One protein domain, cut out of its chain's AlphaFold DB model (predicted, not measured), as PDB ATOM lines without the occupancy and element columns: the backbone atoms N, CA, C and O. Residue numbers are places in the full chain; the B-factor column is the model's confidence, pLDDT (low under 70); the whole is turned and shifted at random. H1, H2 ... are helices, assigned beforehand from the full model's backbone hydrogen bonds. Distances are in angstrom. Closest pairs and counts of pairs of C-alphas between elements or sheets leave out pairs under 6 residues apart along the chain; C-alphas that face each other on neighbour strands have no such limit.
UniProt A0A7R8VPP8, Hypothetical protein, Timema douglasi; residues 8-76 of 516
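What this domain is: This is residues 8 to 76 of the 516 residues of the protein "Hypothetical protein" of Timema douglasi (UniProt A0A7R8VPP8). The model is an open V made of helices: the long helix H1 is one arm, and H2 with H3 after it makes the other, with the corner of the V at residues 36 to 38. The second arm turns at Asn 52, where H2 and H3 form a corner end to end, and after H3 the last stretch, residues 64 to 76, folds back towards H3; residues 8 to 28 of H1 and residues 60 to 67 stick out. The printed part has 69 residues with three named helices, in the order H1, H2, H3, and no named strand; its class is all helix. The whole is loose, with a radius of gyration of the C-alphas of 16.0 A, and flat, spanning 39 by 36 by 18 A.

Where its parts are: Find C-alpha 8 at (42.231, -38.467, 24.509); from there H1, residues 8 to 35, runs 40.9 A to C-alpha 35 at (27.428, -0.493, 21.486). Read on past residues 36 to 38 and you reach H2, residues 39 to 51, which measures 17.9 A from first to last C-alpha. One residue later H3 begins, residues 53 to 63, 15.3 A long, and it ends at C-alpha 63 at (41.828, -24.139, 5.314). From there residues 64 to 76 run on with no named element to C-alpha 76 at (51.850, -7.932, 10.313).

How they stand to each other: Begin with H1, which touches no helix. It is apart from H2, although the two follow each other in the chain through a tight link of 3 residues. H1 and H3 are apart as well. Look next at H2 and H3, joined by a tight link of 1 residue: they are close but not clearly touching, with 2 pairs of C-alphas within 8 A. Their closest C-alphas are those of Ile 50 and Leu 56, 6.6 A apart. Their lines are about perpendicular, at 73 degrees, and their centres are 17.0 A apart. In the backbones of H1, H2 and H3, every O i to N i+4 pair is within hydrogen-bond range.

The domain as a whole: The two C-alphas farthest apart are those of Asp 8 and Asn 36, 42.4 A, and from the first to the last printed C-alpha, Asp 8 to Gln 76, it is 35.0 A. The printed part has no cut, and both links between helices are tight. The C-alphas of residues 64 to 76 lie 16 to 21 A from the mean of the C-alphas. Look in the B-factor column for the pLDDT: its mean over the printed part is 71.4, and 25 residues are under 70, namely residues 8 to 14, 17, 32, 35 to 37, 61 and 65 to 76.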
ATOM      1  N   ASP A   8      42.476 -39.319  23.328       52.53
ATOM      2  CA  ASP A   8      42.231 -38.467  24.509       52.53
ATOM      3  C   ASP A   8      42.694 -37.020  24.274       52.53
ATOM      4  O   ASP A   8      42.065 -36.089  24.760       52.53
ATOM      5  N   LEU A   9      43.751 -36.822  23.475       52.81
ATOM      6  CA  LEU A   9      44.260 -35.488  23.133       52.81
ATOM      7  C   LEU A   9      43.300 -34.713  22.217       52.81
ATOM      8  O   LEU A   9      43.163 -33.505  22.359       52.81
ATOM      9  N   ALA A  10      42.601 -35.407  21.313       55.75
ATOM     10  CA  ALA A  10      41.628 -34.785  20.415       55.75
ATOM     11  C   ALA A  10      40.335 -34.362  21.138       55.75
ATOM     12  O   ALA A  10      39.686 -33.409  20.724       55.75
ATOM     13  N   VAL A  11      39.954 -35.060  22.214       59.22
ATOM     14  CA  VAL A  11      38.773 -34.707  23.021       59.22
ATOM     15  C   VAL A  11      39.056 -33.467  23.870       59.22
ATOM     16  O   VAL A  11      38.219 -32.571  23.927       59.22
ATOM     17  N   GLU A  12      40.254 -33.374  24.452       60.34
ATOM     18  CA  GLU A  12      40.691 -32.215  25.241       60.34
ATOM     19  C   GLU A  12      40.816 -30.950  24.367       60.34
ATOM     20  O   GLU A  12      40.403 -29.868  24.773       60.34
ATOM     21  N   GLU A  13      41.289 -31.081  23.123       59.66
ATOM     22  CA  GLU A  13      41.390 -29.962  22.175       59.66
ATOM     23  C   GLU A  13      40.012 -29.443  21.716       59.66
ATOM     24  O   GLU A  13      39.802 -28.235  21.621       59.66
ATOM     25  N   VAL A  14      39.033 -30.332  21.509       65.31
ATOM     26  CA  VAL A  14      37.649 -29.953  21.163       65.31
ATOM     27  C   VAL A  14      36.941 -29.257  22.332       65.31
ATOM     28  O   VAL A  14      36.194 -28.302  22.121       65.31
ATOM     29  N   GLU A  15      37.200 -29.686  23.566       70.00
ATOM     30  CA  GLU A  15      36.619 -29.083  24.772       70.00
ATOM     31  C   GLU A  15      37.216 -27.689  25.055       70.00
ATOM     32  O   GLU A  15      36.502 -26.750  25.420       70.00
ATOM     33  N   VAL A  16      38.510 -27.501  24.780       70.62
ATOM     34  CA  VAL A  16      39.166 -26.183  24.830       70.62
ATOM     35  C   VAL A  16      38.620 -25.243  23.749       70.62
ATOM     36  O   VAL A  16      38.393 -24.066  24.021       70.62
ATOM     37  N   LEU A  17      38.343 -25.739  22.541       69.50
ATOM     38  CA  LEU A  17      37.746 -24.920  21.480       69.50
ATOM     39  C   LEU A  17      36.304 -24.506  21.806       69.50
ATOM     40  O   LEU A  17      35.962 -23.340  21.628       69.50
ATOM     41  N   SER A  18      35.492 -25.420  22.344       74.50
ATOM     42  CA  SER A  18      34.113 -25.121  22.759       74.50
ATOM     43  C   SER A  18      34.065 -24.083  23.884       74.50
ATOM     44  O   SER A  18      33.241 -23.177  23.858       74.50
ATOM     45  N   THR A  19      34.980 -24.159  24.853       78.06
ATOM     46  CA  THR A  19      35.038 -23.167  25.941       78.06
ATOM     47  C   THR A  19      35.520 -21.794  25.458       78.06
ATOM     48  O   THR A  19      35.041 -20.771  25.950       78.06
ATOM     49  N   MET A  20      36.419 -21.741  24.469       77.56
ATOM     50  CA  MET A  20      36.812 -20.483  23.819       77.56
ATOM     51  C   MET A  20      35.682 -19.874  22.975       77.56
ATOM     52  O   MET A  20      35.564 -18.649  22.924       77.56
ATOM     53  N   GLU A  21      34.860 -20.702  22.330       79.06
ATOM     54  CA  GLU A  21      33.675 -20.268  21.580       79.06
ATOM     55  C   GLU A  21      32.644 -19.610  22.511       79.06
ATOM     56  O   GLU A  21      32.245 -18.468  22.271       79.06
ATOM     57  N   ASP A  22      32.331 -20.251  23.638       81.75
ATOM     58  CA  ASP A  22      31.408 -19.712  24.647       81.75
ATOM     59  C   ASP A  22      31.912 -18.385  25.258       81.75
ATOM     60  O   ASP A  22      31.143 -17.448  25.512       81.75
ATOM     61  N   GLU A  23      33.224 -18.269  25.492       82.94
ATOM     62  CA  GLU A  23      33.860 -17.042  25.988       82.94
ATOM     63  C   GLU A  23      33.764 -15.906  24.953       82.94
ATOM     64  O   GLU A  23      33.491 -14.751  25.309       82.94
ATOM     65  N   LEU A  24      33.937 -16.221  23.666       82.69
ATOM     66  CA  LEU A  24      33.801 -15.263  22.570       82.69
ATOM     67  C   LEU A  24      32.356 -14.790  22.399       82.69
ATOM     68  O   LEU A  24      32.140 -13.581  22.273       82.69
ATOM     69  N   GLU A  25      31.373 -15.689  22.451       84.12
ATOM     70  CA  GLU A  25      29.952 -15.320  22.387       84.12
ATOM     71  C   GLU A  25      29.570 -14.381  23.533       84.12
ATOM     72  O   GLU A  25      28.985 -13.315  23.315       84.12
ATOM     73  N   LYS A  26      30.012 -14.691  24.754       85.50
ATOM     74  CA  LYS A  26      29.768 -13.843  25.926       85.50
ATOM     75  C   LYS A  26      30.402 -12.455  25.790       85.50
ATOM     76  O   LYS A  26      29.811 -11.453  26.210       85.50
ATOM     77  N   GLN A  27      31.602 -12.367  25.215       81.12
ATOM     78  CA  GLN A  27      32.265 -11.086  24.953       81.12
ATOM     79  C   GLN A  27      31.575 -10.292  23.840       81.12
ATOM     80  O   GLN A  27      31.483  -9.061  23.937       81.12
ATOM     81  N   LEU A  28      31.076 -10.975  22.809       74.94
ATOM     82  CA  LEU A  28      30.324 -10.366  21.719       74.94
ATOM     83  C   LEU A  28      28.991  -9.800  22.209       74.94
ATOM     84  O   LEU A  28      28.719  -8.633  21.937       74.94
ATOM     85  N   ASP A  29      28.230 -10.538  23.014       78.75
ATOM     86  CA  ASP A  29      26.957 -10.066  23.579       78.75
ATOM     87  C   ASP A  29      27.146  -8.891  24.546       78.75
ATOM     88  O   ASP A  29      26.403  -7.901  24.507       78.75
ATOM     89  N   ALA A  30      28.191  -8.943  25.377       80.31
ATOM     90  CA  ALA A  30      28.539  -7.843  26.269       80.31
ATOM     91  C   ALA A  30      28.954  -6.578  25.496       80.31
ATOM     92  O   ALA A  30      28.633  -5.465  25.923       80.31
ATOM     93  N   LYS A  31      29.660  -6.716  24.365       74.19
ATOM     94  CA  LYS A  31      30.038  -5.580  23.509       74.19
ATOM     95  C   LYS A  31      28.880  -5.081  22.651       74.19
ATOM     96  O   LYS A  31      28.744  -3.867  22.511       74.19
ATOM     97  N   ALA A  32      28.029  -5.960  22.135       68.75
ATOM     98  CA  ALA A  32      26.839  -5.596  21.369       68.75
ATOM     99  C   ALA A  32      25.847  -4.804  22.233       68.75
ATOM    100  O   ALA A  32      25.388  -3.738  21.818       68.75
ATOM    101  N   SER A  33      25.626  -5.249  23.475       70.94
ATOM    102  CA  SER A  33      24.781  -4.553  24.456       70.94
ATOM    103  C   SER A  33      25.322  -3.168  24.830       70.94
ATOM    104  O   SER A  33      24.551  -2.244  25.070       70.94
ATOM    105  N   LYS A  34      26.651  -2.997  24.859       72.12
ATOM    106  CA  LYS A  34      27.306  -1.708  25.149       72.12
ATOM    107  C   LYS A  34      27.365  -0.757  23.949       72.12
ATOM    108  O   LYS A  34      27.524   0.440  24.150       72.12
ATOM    109  N   SER A  35      27.263  -1.272  22.725       68.75
ATOM    110  CA  SER A  35      27.428  -0.493  21.486       68.75
ATOM    111  C   SER A  35      26.128  -0.267  20.704       68.75
ATOM    112  O   SER A  35      26.174   0.295  19.614       68.75
ATOM    113  N   ASN A  36      24.966  -0.656  21.252       66.56
ATOM    114  CA  ASN A  36      23.646  -0.524  20.615       66.56
ATOM    115  C   ASN A  36      23.617  -1.042  19.160       66.56
ATOM    116  O   ASN A  36      22.979  -0.461  18.277       66.56
ATOM    117  N   LEU A  37      24.332  -2.136  18.882       69.38
ATOM    118  CA  LEU A  37      24.396  -2.710  17.542       69.38
ATOM    119  C   LEU A  37      23.119  -3.508  17.251       69.38
ATOM    120  O   LEU A  37      22.888  -4.576  17.806       69.38
ATOM    121  N   SER A  38      22.290  -2.989  16.346       77.31
ATOM    122  CA  SER A  38      21.142  -3.717  15.794       77.31
ATOM    123  C   SER A  38      21.596  -4.954  15.008       77.31
ATOM    124  O   SER A  38      22.657  -4.945  14.383       77.31
ATOM    125  N   VAL A  39      20.752  -5.992  14.947       79.06
ATOM    126  CA  VAL A  39      20.966  -7.208  14.132       79.06
ATOM    127  C   VAL A  39      21.299  -6.862  12.672       79.06
ATOM    128  O   VAL A  39      22.111  -7.534  12.036       79.06
ATOM    129  N   ALA A  40      20.733  -5.772  12.142       77.25
ATOM    130  CA  ALA A  40      21.050  -5.277  10.804       77.25
ATOM    131  C   ALA A  40      22.478  -4.703  10.698       77.25
ATOM    132  O   ALA A  40      23.161  -4.934   9.699       77.25
ATOM    133  N   ASN A  41      22.954  -4.014  11.738       79.38
ATOM    134  CA  ASN A  41      24.300  -3.441  11.792       79.38
ATOM    135  C   ASN A  41      25.347  -4.550  11.926       79.38
ATOM    136  O   ASN A  41      26.324  -4.552  11.182       79.38
ATOM    137  N   VAL A  42      25.100  -5.538  12.792       82.31
ATOM    138  CA  VAL A  42      25.957  -6.728  12.929       82.31
ATOM    139  C   VAL A  42      26.028  -7.489  11.607       82.31
ATOM    140  O   VAL A  42      27.118  -7.801  11.137       82.31
ATOM    141  N   LYS A  43      24.886  -7.713  10.942       83.00
ATOM    142  CA  LYS A  43      24.842  -8.366   9.626       83.00
ATOM    143  C   LYS A  43      25.626  -7.590   8.565       83.00
ATOM    144  O   LYS A  43      26.293  -8.210   7.741       83.00
ATOM    145  N   ASN A  44      25.576  -6.258   8.586       84.00
ATOM    146  CA  ASN A  44      26.369  -5.430   7.680       84.00
ATOM    147  C   ASN A  44      27.865  -5.517   7.983       84.00
ATOM    148  O   ASN A  44      28.640  -5.690   7.047       84.00
ATOM    149  N   ILE A  45      28.282  -5.452   9.248       84.06
ATOM    150  CA  ILE A  45      29.694  -5.596   9.636       84.06
ATOM    151  C   ILE A  45      30.212  -6.975   9.222       84.06
ATOM    152  O   ILE A  45      31.232  -7.072   8.545       84.06
ATOM    153  N   LEU A  46      29.465  -8.036   9.534       83.19
ATOM    154  CA  LEU A  46      29.828  -9.402   9.167       83.19
ATOM    155  C   LEU A  46      29.921  -9.567   7.647       83.19
ATOM    156  O   LEU A  46      30.853 -10.189   7.149       83.19
ATOM    157  N   LYS A  47      28.993  -8.955   6.897       86.06
ATOM    158  CA  LYS A  47      29.047  -8.927   5.434       86.06
ATOM    159  C   LYS A  47      30.338  -8.270   4.954       86.06
ATOM    160  O   LYS A  47      31.018  -8.888   4.151       86.06
ATOM    161  N   HIS A  48      30.702  -7.094   5.472       83.88
ATOM    162  CA  HIS A  48      31.937  -6.400   5.085       83.88
ATOM    163  C   HIS A  48      33.193  -7.206   5.429       83.88
ATOM    164  O   HIS A  48      34.105  -7.264   4.610       83.88
ATOM    165  N   VAL A  49      33.226  -7.864   6.591       86.12
ATOM    166  CA  VAL A  49      34.350  -8.707   7.028       86.12
ATOM    167  C   VAL A  49      34.479  -9.961   6.160       86.12
ATOM    168  O   VAL A  49      35.582 -10.300   5.747       86.12
ATOM    169  N   ILE A  50      33.369 -10.619   5.823       83.25
ATOM    170  CA  ILE A  50      33.375 -11.832   4.988       83.25
ATOM    171  C   ILE A  50      33.631 -11.502   3.513       83.25
ATOM    172  O   ILE A  50      34.220 -12.310   2.803       83.25
ATOM    173  N   THR A  51      33.210 -10.332   3.025       85.88
ATOM    174  CA  THR A  51      33.538  -9.878   1.663       85.88
ATOM    175  C   THR A  51      34.929  -9.269   1.557       85.88
ATOM    176  O   THR A  51      35.390  -9.037   0.443       85.88
ATOM    177  N   ASN A  52      35.588  -8.981   2.683       85.00
ATOM    178  CA  ASN A  52      36.930  -8.426   2.672       85.00
ATOM    179  C   ASN A  52      37.897  -9.460   2.082       85.00
ATOM    180  O   ASN A  52      38.053 -10.570   2.597       85.00
ATOM    181  N   GLU A  53      38.547  -9.074   0.989       82.00
ATOM    182  CA  GLU A  53      39.436  -9.935   0.216       82.00
ATOM    183  C   GLU A  53      40.587 -10.497   1.060       82.00
ATOM    184  O   GLU A  53      40.933 -11.671   0.927       82.00
ATOM    185  N   HIS A  54      41.114  -9.709   1.999       75.88
ATOM    186  CA  HIS A  54      42.219 -10.111   2.868       75.88
ATOM    187  C   HIS A  54      41.790 -11.137   3.922       75.88
ATOM    188  O   HIS A  54      42.525 -12.086   4.195       75.88
ATOM    189  N   VAL A  55      40.586 -10.995   4.484       81.88
ATOM    190  CA  VAL A  55      40.027 -11.972   5.434       81.88
ATOM    191  C   VAL A  55      39.724 -13.288   4.716       81.88
ATOM    192  O   VAL A  55      40.073 -14.361   5.207       81.88
ATOM    193  N   LEU A  56      39.153 -13.218   3.509       81.94
ATOM    194  CA  LEU A  56      38.950 -14.386   2.650       81.94
ATOM    195  C   LEU A  56      40.266 -15.067   2.284       81.94
ATOM    196  O   LEU A  56      40.332 -16.296   2.300       81.94
ATOM    197  N   ALA A  57      41.304 -14.294   1.957       75.31
ATOM    198  CA  ALA A  57      42.635 -14.829   1.720       75.31
ATOM    199  C   ALA A  57      43.118 -15.568   2.969       75.31
ATOM    200  O   ALA A  57      43.411 -16.756   2.878       75.31
ATOM    201  N   MET A  58      43.108 -14.934   4.138       73.25
ATOM    202  CA  MET A  58      43.550 -15.544   5.395       73.25
ATOM    203  C   MET A  58      42.827 -16.868   5.692       73.25
ATOM    204  O   MET A  58      43.478 -17.889   5.893       73.25
ATOM    205  N   VAL A  59      41.493 -16.900   5.598       78.69
ATOM    206  CA  VAL A  59      40.688 -18.118   5.813       78.69
ATOM    207  C   VAL A  59      41.010 -19.204   4.782       78.69
ATOM    208  O   VAL A  59      41.155 -20.375   5.135       78.69
ATOM    209  N   ARG A  60      41.167 -18.841   3.502       78.88
ATOM    210  CA  ARG A  60      41.545 -19.791   2.440       78.88
ATOM    211  C   ARG A  60      42.938 -20.381   2.662       78.88
ATOM    212  O   ARG A  60      43.140 -21.544   2.319       78.88
ATOM    213  N   HIS A  61      43.874 -19.614   3.214       66.56
ATOM    214  CA  HIS A  61      45.213 -20.103   3.552       66.56
ATOM    215  C   HIS A  61      45.169 -21.040   4.767       66.56
ATOM    216  O   HIS A  61      45.755 -22.121   4.703       66.56
ATOM    217  N   THR A  62      44.386 -20.707   5.799       71.19
ATOM    218  CA  THR A  62      44.181 -21.566   6.979       71.19
ATOM    219  C   THR A  62      43.534 -22.905   6.615       71.19
ATOM    220  O   THR A  62      44.003 -23.955   7.045       71.19
ATOM    221  N   ILE A  63      42.504 -22.905   5.760       72.75
ATOM    222  CA  ILE A  63      41.828 -24.139   5.314       72.75
ATOM    223  C   ILE A  63      42.752 -25.014   4.451       72.75
ATOM    224  O   ILE A  63      42.645 -26.238   4.474       72.75
ATOM    225  N   LYS A  64      43.674 -24.407   3.694       70.69
ATOM    226  CA  LYS A  64      44.647 -25.138   2.867       70.69
ATOM    227  C   LYS A  64      45.802 -25.750   3.670       70.69
ATOM    228  O   LYS A  64      46.620 -26.443   3.073       70.69
ATOM    229  N   GLY A  65      45.868 -25.538   4.989       54.84
ATOM    230  CA  GLY A  65      46.828 -26.204   5.875       54.84
ATOM    231  C   GLY A  65      48.297 -25.833   5.640       54.84
ATOM    232  O   GLY A  65      49.182 -26.546   6.105       54.84
ATOM    233  N   ASN A  66      48.571 -24.739   4.922       53.25
ATOM    234  CA  ASN A  66      49.935 -24.272   4.698       53.25
ATOM    235  C   ASN A  66      50.392 -23.423   5.892       53.25
ATOM    236  O   ASN A  66      49.695 -22.493   6.301       53.25
ATOM    237  N   VAL A  67      51.573 -23.732   6.434       55.41
ATOM    238  CA  VAL A  67      52.253 -22.897   7.434       55.41
ATOM    239  C   VAL A  67      52.486 -21.518   6.817       55.41
ATOM    240  O   VAL A  67      53.039 -21.406   5.724       55.41
ATOM    241  N   ILE A  68      52.004 -20.482   7.496       51.06
ATOM    242  CA  ILE A  68      52.042 -19.096   7.033       51.06
ATOM    243  C   ILE A  68      53.506 -18.648   6.952       51.06
ATOM    244  O   ILE A  68      54.146 -18.426   7.979       51.06
ATOM    245  N   ASN A  69      54.030 -18.476   5.736       51.44
ATOM    246  CA  ASN A  69      55.159 -17.577   5.530       51.44
ATOM    247  C   ASN A  69      54.608 -16.155   5.685       51.44
ATOM    248  O   ASN A  69      53.692 -15.756   4.970       51.44
ATOM    249  N   ASN A  70      55.129 -15.416   6.666       51.56
ATOM    250  CA  ASN A  70      54.650 -14.087   7.073       51.56
ATOM    251  C   ASN A  70      54.844 -12.985   6.010       51.56
ATOM    252  O   ASN A  70      54.569 -11.825   6.293       51.56
ATOM    253  N   GLU A  71      55.323 -13.327   4.816       51.44
ATOM    254  CA  GLU A  71      55.688 -12.366   3.772       51.44
ATOM    255  C   GLU A  71      54.551 -12.075   2.780       51.44
ATOM    256  O   GLU A  71      54.573 -11.039   2.127       51.44
ATOM    257  N   ASP A  72      53.505 -12.910   2.730       53.09
ATOM    258  CA  ASP A  72      52.386 -12.749   1.782       53.09
ATOM    259  C   ASP A  72      51.146 -12.043   2.377       53.09
ATOM    260  O   ASP A  72      50.098 -11.951   1.730       53.09
ATOM    261  N   LEU A  73      51.221 -11.539   3.617       50.50
ATOM    262  CA  LEU A  73      50.114 -10.833   4.274       50.50
ATOM    263  C   LEU A  73      50.476  -9.354   4.508       50.50
ATOM    264  O   LEU A  73      51.418  -9.071   5.243       50.50
ATOM    265  N   PRO A  74      49.695  -8.386   3.985       54.00
ATOM    266  CA  PRO A  74      49.984  -6.955   4.134       54.00
ATOM    267  C   PRO A  74      49.792  -6.423   5.566       54.00
ATOM    268  O   PRO A  74      50.050  -5.250   5.825       54.00
ATOM    269  N   PHE A  75      49.326  -7.254   6.505       53.78
ATOM    270  CA  PHE A  75      49.119  -6.863   7.895       53.78
ATOM    271  C   PHE A  75      49.894  -7.783   8.836       53.78
ATOM    272  O   PHE A  75      49.447  -8.874   9.188       53.78
ATOM    273  N   GLN A  76      51.062  -7.311   9.260       51.81
ATOM    274  CA  GLN A  76      51.850  -7.932  10.313       51.81
ATOM    275  C   GLN A  76      51.304  -7.474  11.678       51.81
ATOM    276  O   GLN A  76      51.254  -6.264  11.926       51.81
TER     277      GLN A  76